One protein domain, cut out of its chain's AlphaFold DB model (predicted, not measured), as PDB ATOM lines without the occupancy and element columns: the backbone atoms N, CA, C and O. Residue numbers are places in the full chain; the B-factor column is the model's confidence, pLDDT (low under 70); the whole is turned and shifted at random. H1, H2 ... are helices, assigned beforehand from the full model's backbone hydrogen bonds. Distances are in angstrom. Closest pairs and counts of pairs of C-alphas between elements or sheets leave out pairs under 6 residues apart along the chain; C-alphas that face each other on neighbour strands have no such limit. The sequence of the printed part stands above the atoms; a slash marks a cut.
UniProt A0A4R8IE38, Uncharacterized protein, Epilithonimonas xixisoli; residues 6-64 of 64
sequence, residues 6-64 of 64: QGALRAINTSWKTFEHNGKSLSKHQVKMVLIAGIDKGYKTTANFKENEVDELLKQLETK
ATOM      1  N   GLN A   6     194.580 199.097 335.809       89.56
ATOM      2  CA  GLN A   6     195.109 197.833 336.319       89.56
ATOM      3  C   GLN A   6     194.034 197.061 337.090       89.56
ATOM      4  O   GLN A   6     193.902 195.848 336.924       89.56
ATOM      5  N   GLY A   7     193.235 197.758 337.897       90.75
ATOM      6  CA  GLY A   7     192.089 197.210 338.612       90.75
ATOM      7  C   GLY A   7     191.022 196.692 337.653       90.75
ATOM      8  O   GLY A   7     190.576 195.551 337.790       90.75
ATOM      9  N   ALA A   8     190.681 197.474 336.628       90.81
ATOM     10  CA  ALA A   8     189.762 197.066 335.572       90.81
ATOM     11  C   ALA A   8     190.278 195.858 334.784       90.81
ATOM     12  O   ALA A   8     189.498 194.967 334.457       90.81
ATOM     13  N   LEU A   9     191.585 195.795 334.514       90.38
ATOM     14  CA  LEU A   9     192.197 194.669 333.813       90.38
ATOM     15  C   LEU A   9     192.204 193.401 334.679       90.38
ATOM     16  O   LEU A   9     191.927 192.311 334.180       90.38
ATOM     17  N   ARG A  10     192.459 193.526 335.986       91.19
ATOM     18  CA  ARG A  10     192.358 192.410 336.945       91.19
ATOM     19  C   ARG A  10     190.921 191.903 337.072       91.19
ATOM     20  O   ARG A  10     190.694 190.696 337.083       91.19
ATOM     21  N   ALA A  11     189.954 192.815 337.111       92.00
ATOM     22  CA  ALA A  11     188.527 192.515 337.193       92.00
ATOM     23  C   ALA A  11     187.843 192.420 335.813       92.00
ATOM     24  O   ALA A  11     186.616 192.461 335.717       92.00
ATOM     25  N   ILE A  12     188.600 192.227 334.726       90.62
ATOM     26  CA  ILE A  12     188.081 192.280 333.349       90.62
ATOM     27  C   ILE A  12     187.020 191.220 333.041       90.62
ATOM     28  O   ILE A  12     186.373 191.287 332.008       90.62
ATOM     29  N   ASN A  13     186.830 190.213 333.895       89.62
ATOM     30  CA  ASN A  13     185.758 189.224 333.754       89.62
ATOM     31  C   ASN A  13     184.377 189.762 334.154       89.62
ATOM     32  O   ASN A  13     183.368 189.289 333.631       89.62
ATOM     33  N   THR A  14     184.327 190.760 335.035       88.06
ATOM     34  CA  THR A  14     183.091 191.361 335.553       88.06
ATOM     35  C   THR A  14     182.957 192.814 335.120       88.06
ATOM     36  O   THR A  14     181.907 193.198 334.609       88.06
ATOM     37  N   SER A  15     184.030 193.596 335.240       87.06
ATOM     38  CA  SER A  15     184.016 195.033 334.970       87.06
ATOM     39  C   SER A  15     183.808 195.368 333.496       87.06
ATOM     40  O   SER A  15     183.218 196.396 333.216       87.06
ATOM     41  N   TRP A  16     184.212 194.515 332.544       89.94
ATOM     42  CA  TRP A  16     184.084 194.801 331.102       89.94
ATOM     43  C   TRP A  16     182.671 195.216 330.665       89.94
ATOM     44  O   TRP A  16     182.533 196.040 329.770       89.94
ATOM     45  N   LYS A  17     181.630 194.692 331.324       88.06
ATOM     46  CA  LYS A  17     180.223 194.986 331.012       88.06
ATOM     47  C   LYS A  17     179.817 196.425 331.327       88.06
ATOM     48  O   LYS A  17     178.813 196.889 330.808       88.06
ATOM     49  N   THR A  18     180.558 197.106 332.199       88.06
ATOM     50  CA  THR A  18     180.285 198.499 332.577       88.06
ATOM     51  C   THR A  18     181.006 199.495 331.674       88.06
ATOM     52  O   THR A  18     180.840 200.696 331.856       88.06
ATOM     53  N   PHE A  19     181.852 199.023 330.752       87.44
ATOM     54  CA  PHE A  19     182.538 199.890 329.803       87.44
ATOM     55  C   PHE A  19     181.648 200.110 328.590       87.44
ATOM     56  O   PHE A  19     181.343 199.191 327.826       87.44
ATOM     57  N   GLU A  20     181.273 201.364 328.417       87.44
ATOM     58  CA  GLU A  20     180.534 201.855 327.273       87.44
ATOM     59  C   GLU A  20     181.353 202.963 326.620       87.44
ATOM     60  O   GLU A  20     181.973 203.783 327.305       87.44
ATOM     61  N   HIS A  21     181.378 202.971 325.295       86.31
ATOM     62  CA  HIS A  21     182.001 204.026 324.517       86.31
ATOM     63  C   HIS A  21     181.035 204.446 323.412       86.31
ATOM     64  O   HIS A  21     180.518 203.594 322.693       86.31
ATOM     65  N   ASN A  22     180.759 205.749 323.295       83.00
ATOM     66  CA  ASN A  22     179.809 206.288 322.314       83.00
ATOM     67  C   ASN A  22     178.414 205.616 322.356       83.00
ATOM     68  O   ASN A  22     177.816 205.324 321.321       83.00
ATOM     69  N   GLY A  23     177.898 205.312 323.554       85.06
ATOM     70  CA  GLY A  23     176.594 204.650 323.718       85.06
ATOM     71  C   GLY A  23     176.576 203.167 323.326       85.06
ATOM     72  O   GLY A  23     175.508 202.562 323.257       85.06
ATOM     73  N   LYS A  24     177.741 202.571 323.034       86.06
ATOM     74  CA  LYS A  24     177.888 201.154 322.684       86.06
ATOM     75  C   LYS A  24     178.679 200.419 323.755       86.06
ATOM     76  O   LYS A  24     179.782 200.828 324.126       86.06
ATOM     77  N   SER A  25     178.138 199.299 324.228       89.06
ATOM     78  CA  SER A  25     178.859 198.400 325.127       89.06
ATOM     79  C   SER A  25     180.056 197.786 324.407       89.06
ATOM     80  O   SER A  25     179.918 197.229 323.315       89.06
ATOM     81  N   LEU A  26     181.227 197.857 325.029       88.44
ATOM     82  CA  LEU A  26     182.435 197.267 324.470       88.44
ATOM     83  C   LEU A  26     182.505 195.771 324.775       88.44
ATOM     84  O   LEU A  26     182.158 195.305 325.864       88.44
ATOM     85  N   SER A  27     183.027 195.001 323.823       90.06
ATOM     86  CA  SER A  27     183.319 193.589 324.056       90.06
ATOM     87  C   SER A  27     184.477 193.427 325.036       90.06
ATOM     88  O   SER A  27     185.424 194.211 325.041       90.06
ATOM     89  N   LYS A  28     184.483 192.333 325.803       90.75
ATOM     90  CA  LYS A  28     185.573 192.006 326.742       90.75
ATOM     91  C   LYS A  28     186.970 192.108 326.113       90.75
ATOM     92  O   LYS A  28     187.901 192.579 326.759       90.75
ATOM     93  N   HIS A  29     187.115 191.674 324.859       90.12
ATOM     94  CA  HIS A  29     188.374 191.779 324.123       90.12
ATOM     95  C   HIS A  29     188.735 193.241 323.814       90.12
ATOM     96  O   HIS A  29     189.854 193.656 324.102       90.12
ATOM     97  N   GLN A  30     187.781 194.036 323.323       89.81
ATOM     98  CA  GLN A  30     187.976 195.465 323.066       89.81
ATOM     99  C   GLN A  30     188.389 196.210 324.337       89.81
ATOM    100  O   GLN A  30     189.418 196.881 324.345       89.81
ATOM    101  N   VAL A  31     187.662 196.008 325.441       91.06
ATOM    102  CA  VAL A  31     188.003 196.611 326.738       91.06
ATOM    103  C   VAL A  31     189.409 196.199 327.164       91.06
ATOM    104  O   VAL A  31     190.217 197.050 327.516       91.06
ATOM    105  N   LYS A  32     189.743 194.905 327.088       92.31
ATOM    106  CA  LYS A  32     191.077 194.410 327.447       92.31
ATOM    107  C   LYS A  32     192.179 195.110 326.645       92.31
ATOM    108  O   LYS A  32     193.166 195.532 327.236       92.31
ATOM    109  N   MET A  33     192.011 195.237 325.331       91.44
ATOM    110  CA  MET A  33     192.999 195.870 324.455       91.44
ATOM    111  C   MET A  33     193.156 197.361 324.756       91.44
ATOM    112  O   MET A  33     194.285 197.830 324.878       91.44
ATOM    113  N   VAL A  34     192.049 198.079 324.965       90.31
ATOM    114  CA  VAL A  34     192.077 199.497 325.352       90.31
ATOM    115  C   VAL A  34     192.797 199.677 326.690       90.31
ATOM    116  O   VAL A  34     193.705 200.497 326.786       90.31
ATOM    117  N   LEU A  35     192.464 198.876 327.708       90.94
ATOM    118  CA  LEU A  35     193.119 198.943 329.018       90.94
ATOM    119  C   LEU A  35     194.627 198.674 328.924       90.94
ATOM    120  O   LEU A  35     195.408 199.409 329.521       90.94
ATOM    121  N   ILE A  36     195.038 197.654 328.163       91.62
ATOM    122  CA  ILE A  36     196.457 197.333 327.950       91.62
ATOM    123  C   ILE A  36     197.170 198.490 327.246       91.62
ATOM    124  O   ILE A  36     198.227 198.903 327.711       91.62
ATOM    125  N   ALA A  37     196.581 199.049 326.186       90.94
ATOM    126  CA  ALA A  37     197.160 200.175 325.454       90.94
ATOM    127  C   ALA A  37     197.332 201.421 326.340       90.94
ATOM    128  O   ALA A  37     198.332 202.124 326.229       90.94
ATOM    129  N   GLY A  38     196.391 201.687 327.252       90.50
ATOM    130  CA  GLY A  38     196.543 202.771 328.227       90.50
ATOM    131  C   GLY A  38     197.651 202.514 329.237       90.50
ATOM    132  O   GLY A  38     198.437 203.414 329.511       90.50
ATOM    133  N   ILE A  39     197.737 201.294 329.773       90.50
ATOM    134  CA  ILE A  39     198.800 200.921 330.718       90.50
ATOM    135  C   ILE A  39     200.176 201.048 330.051       90.50
ATOM    136  O   ILE A  39     201.090 201.592 330.664       90.50
ATOM    137  N   ASP A  40     200.304 200.602 328.799       90.38
ATOM    138  CA  ASP A  40     201.532 200.714 328.001       90.38
ATOM    139  C   ASP A  40     201.945 202.180 327.783       90.38
ATOM    140  O   ASP A  40     203.102 202.546 327.975       90.38
ATOM    141  N   LYS A  41     200.967 203.059 327.528       88.12
ATOM    142  CA  LYS A  41     201.165 204.518 327.456       88.12
ATOM    143  C   LYS A  41     201.477 205.184 328.804       88.12
ATOM    144  O   LYS A  41     201.749 206.383 328.840       88.12
ATOM    145  N   GLY A  42     201.430 204.450 329.917       90.69
ATOM    146  CA  GLY A  42     201.653 204.982 331.265       90.69
ATOM    147  C   GLY A  42     200.424 205.646 331.893       90.69
ATOM    148  O   GLY A  42     200.546 206.375 332.882       90.69
ATOM    149  N   TYR A  43     199.229 205.416 331.348       91.19
ATOM    150  CA  TYR A  43     197.983 205.905 331.926       91.19
ATOM    151  C   TYR A  43     197.609 205.099 333.170       91.19
ATOM    152  O   TYR A  43     197.813 203.888 333.248       91.19
ATOM    153  N   LYS A  44     197.027 205.784 334.161       87.75
ATOM    154  CA  LYS A  44     196.581 205.154 335.414       87.75
ATOM    155  C   LYS A  44     195.085 204.875 335.420       87.75
ATOM    156  O   LYS A  44     194.644 203.855 335.935       87.75
ATOM    157  N   THR A  45     194.299 205.768 334.824       90.44
ATOM    158  CA  THR A  45     192.837 205.681 334.847       90.44
ATOM    159  C   THR A  45     192.244 205.869 333.465       90.44
ATOM    160  O   THR A  45     192.869 206.466 332.588       90.44
ATOM    161  N   THR A  46     191.002 205.428 333.272       85.62
ATOM    162  CA  THR A  46     190.289 205.663 332.011       85.62
ATOM    163  C   THR A  46     190.065 207.139 331.691       85.62
ATOM    164  O   THR A  46     189.852 207.474 330.533       85.62
ATOM    165  N   ALA A  47     190.156 208.026 332.687       85.56
ATOM    166  CA  ALA A  47     190.084 209.473 332.496       85.56
ATOM    167  C   ALA A  47     191.257 210.032 331.677       85.56
ATOM    168  O   ALA A  47     191.160 211.126 331.133       85.56
ATOM    169  N   ASN A  48     192.381 209.311 331.635       87.31
ATOM    170  CA  ASN A  48     193.564 209.736 330.897       87.31
ATOM    171  C   ASN A  48     193.428 209.517 329.387       87.31
ATOM    172  O   ASN A  48     194.175 210.132 328.632       87.31
ATOM    173  N   PHE A  49     192.494 208.668 328.946       85.81
ATOM    174  CA  PHE A  49     192.235 208.514 327.523       85.81
ATOM    175  C   PHE A  49     191.487 209.720 326.981       85.81
ATOM    176  O   PHE A  49     190.482 210.156 327.544       85.81
ATOM    177  N   LYS A  50     191.935 210.203 325.825       84.50
ATOM    178  CA  LYS A  50     191.123 211.101 325.005       84.50
ATOM    179  C   LYS A  50     190.084 210.287 324.242       84.50
ATOM    180  O   LYS A  50     190.354 209.155 323.849       84.50
ATOM    181  N   GLU A  51     188.925 210.885 323.984       74.50
ATOM    182  CA  GLU A  51     187.825 210.223 323.270       74.50
ATOM    183  C   GLU A  51     188.271 209.664 321.909       74.50
ATOM    184  O   GLU A  51     187.997 208.504 321.611       74.50
ATOM    185  N   ASN A  52     189.071 210.427 321.153       84.38
ATOM    186  CA  ASN A  52     189.624 209.976 319.872       84.38
ATOM    187  C   ASN A  52     190.608 208.804 319.999       84.38
ATOM    188  O   ASN A  52     190.667 207.975 319.103       84.38
ATOM    189  N   GLU A  53     191.372 208.700 321.092       87.31
ATOM    190  CA  GLU A  53     192.335 207.598 321.233       87.31
ATOM    191  C   GLU A  53     191.629 206.253 321.394       87.31
ATOM    192  O   GLU A  53     192.099 205.235 320.888       87.31
ATOM    193  N   VAL A  54     190.505 206.242 322.115       86.69
ATOM    194  CA  VAL A  54     189.707 205.027 322.290       86.69
ATOM    195  C   VAL A  54     189.069 204.630 320.961       86.69
ATOM    196  O   VAL A  54     189.133 203.456 320.604       86.69
ATOM    197  N   ASP A  55     188.531 205.592 320.207       88.31
ATOM    198  CA  ASP A  55     187.951 205.345 318.881       88.31
ATOM    199  C   ASP A  55     188.982 204.755 317.906       88.31
ATOM    200  O   ASP A  55     188.734 203.716 317.292       88.31
ATOM    201  N   GLU A  56     190.186 205.335 317.838       89.25
ATOM    202  CA  GLU A  56     191.262 204.831 316.978       89.25
ATOM    203  C   GLU A  56     191.669 203.393 317.334       89.25
ATOM    204  O   GLU A  56     191.813 202.549 316.445       89.25
ATOM    205  N   LEU A  57     191.805 203.085 318.629       88.25
ATOM    206  CA  LEU A  57     192.125 201.733 319.099       88.25
ATOM    207  C   LEU A  57     191.024 200.728 318.745       88.25
ATOM    208  O   LEU A  57     191.317 199.608 318.323       88.25
ATOM    209  N   LEU A  58     189.758 201.113 318.908       87.25
ATOM    210  CA  LEU A  58     188.619 200.262 318.572       87.25
ATOM    211  C   LEU A  58     188.537 200.010 317.066       87.25
ATOM    212  O   LEU A  58     188.396 198.861 316.649       87.25
ATOM    213  N   LYS A  59     188.740 201.045 316.253       88.06
ATOM    214  CA  LYS A  59     188.738 200.945 314.792       88.06
ATOM    215  C   LYS A  59     189.849 200.034 314.262       88.06
ATOM    216  O   LYS A  59     189.628 199.266 313.323       88.06
ATOM    217  N   GLN A  60     191.030 200.073 314.885       85.44
ATOM    218  CA  GLN A  60     192.122 199.143 314.580       85.44
ATOM    219  C   GLN A  60     191.770 197.686 314.912       85.44
ATOM    220  O   GLN A  60     192.216 196.781 314.208       85.44
ATOM    221  N   LEU A  61     190.975 197.452 315.960       82.94
ATOM    222  CA  LEU A  61     190.531 196.113 316.356       82.94
ATOM    223  C   LEU A  61     189.427 195.558 315.451       82.94
ATOM    224  O   LEU A  61     189.356 194.348 315.286       82.94
ATOM    225  N   GLU A  62     188.579 196.414 314.879       78.81
ATOM    226  CA  GLU A  62     187.503 196.009 313.958       78.81
ATOM    227  C   GLU A  62     187.991 195.756 312.521       78.81
ATOM    228  O   GLU A  62     187.340 195.045 311.762       78.81
ATOM    229  N   THR A  63     189.138 196.322 312.137       68.62
ATOM    230  CA  THR A  63     189.719 196.200 310.782       68.62
ATOM    231  C   THR A  63     190.536 194.908 310.584       68.62
ATOM    232  O   THR A  63     191.135 194.710 309.527       68.62
ATOM    233  N   LYS A  64     190.592 194.017 311.580       50.66
ATOM    234  CA  LYS A  64     191.478 192.846 311.593       50.66
ATOM    235  C   LYS A  64     190.709 191.539 311.736       50.66
ATOM    236  O   LYS A  64     191.125 190.571 311.064       50.66
TER     237      LYS A  64
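What this domain is: This is residues 6 to 64 of the 64 residues of an uncharacterized protein of Epilithonimonas xixisoli (UniProt A0A4R8IE38). A small rounded body is built round one helix, H3, in its middle, with the short H1 packed on one side of it and the longer H4 crossing it steeply on the other side. The very short H2 packs near the end of H3 where H3 begins, and a small turn, residues 20 to 25, lies between H2 and H3 along the chain. The printed part has 59 residues with four named helices, in the order H1, H2, H3, H4, and no named strand; its class is all helix, with 34 of the 59 residues in named elements. It is compact, with a radius of gyration of the C-alphas of 10.6 A, and spans 27 by 23 by 21 A.

Where its parts are: Find C-alpha 6 at (195.109, 197.833, 336.319); here H1 begins, residues 6 to 10. Go on to residues 15 to 18, where you find H2, four residues long. Past it, residues 20 to 21 pair with residues 24 to 25, antiparallel, in stretches too short to be named. Find C-alpha 28 at (185.573, 192.006, 326.742); from there H3, residues 28 to 40, the longest helix with 13 residues, runs 18.2 A from first to last C-alpha. H4, residues 51 to 62, measures 17.0 A and ends at C-alpha 62, at (187.503, 196.009, 313.958).

How they stand to each other: Begin at H3, the hub, which touches the three other helices. H1 touches H3, and their closest C-alphas are those of Leu 9 and Lys 32, 6.5 A apart. H2 touches H3 at its residues 28 to 32 alone; look at the closest C-alphas, those of Trp 16 and Lys 28, 5.4 A apart. H1 and H2 are close but not clearly touching, with the C-alphas of Ala 8 and Ser 15 the closest at 6.1 A. H4 touches H3 at residues 30 to 34 of H3 alone, the closest C-alphas being those of Gln 30 and Leu 58 at 6.6 A. Their lines stand at a steep tilt of 55 degrees, and they run opposite ways. H4 is apart from H1 and from H2. In H1, H3 and H4 every O i to N i+4 pair is within hydrogen-bond range, while H2 is too short for such a pair; its one O i to N i+3 pair is within range.

The domain as a whole: The two C-alphas farthest apart are those of Gly 7 and Thr 63, 27.9 A. The printed part has no cut and ends at Lys 64, the chain's last residue. The link from H1 to H2 is tight, with 4 residues; those from H2 to H3 and from H3 to H4 are short, with 9 and 10. In the B-factor column the mean pLDDT of the printed part is 87.2, and you find low confidence, under 70, at residues 63 to 64.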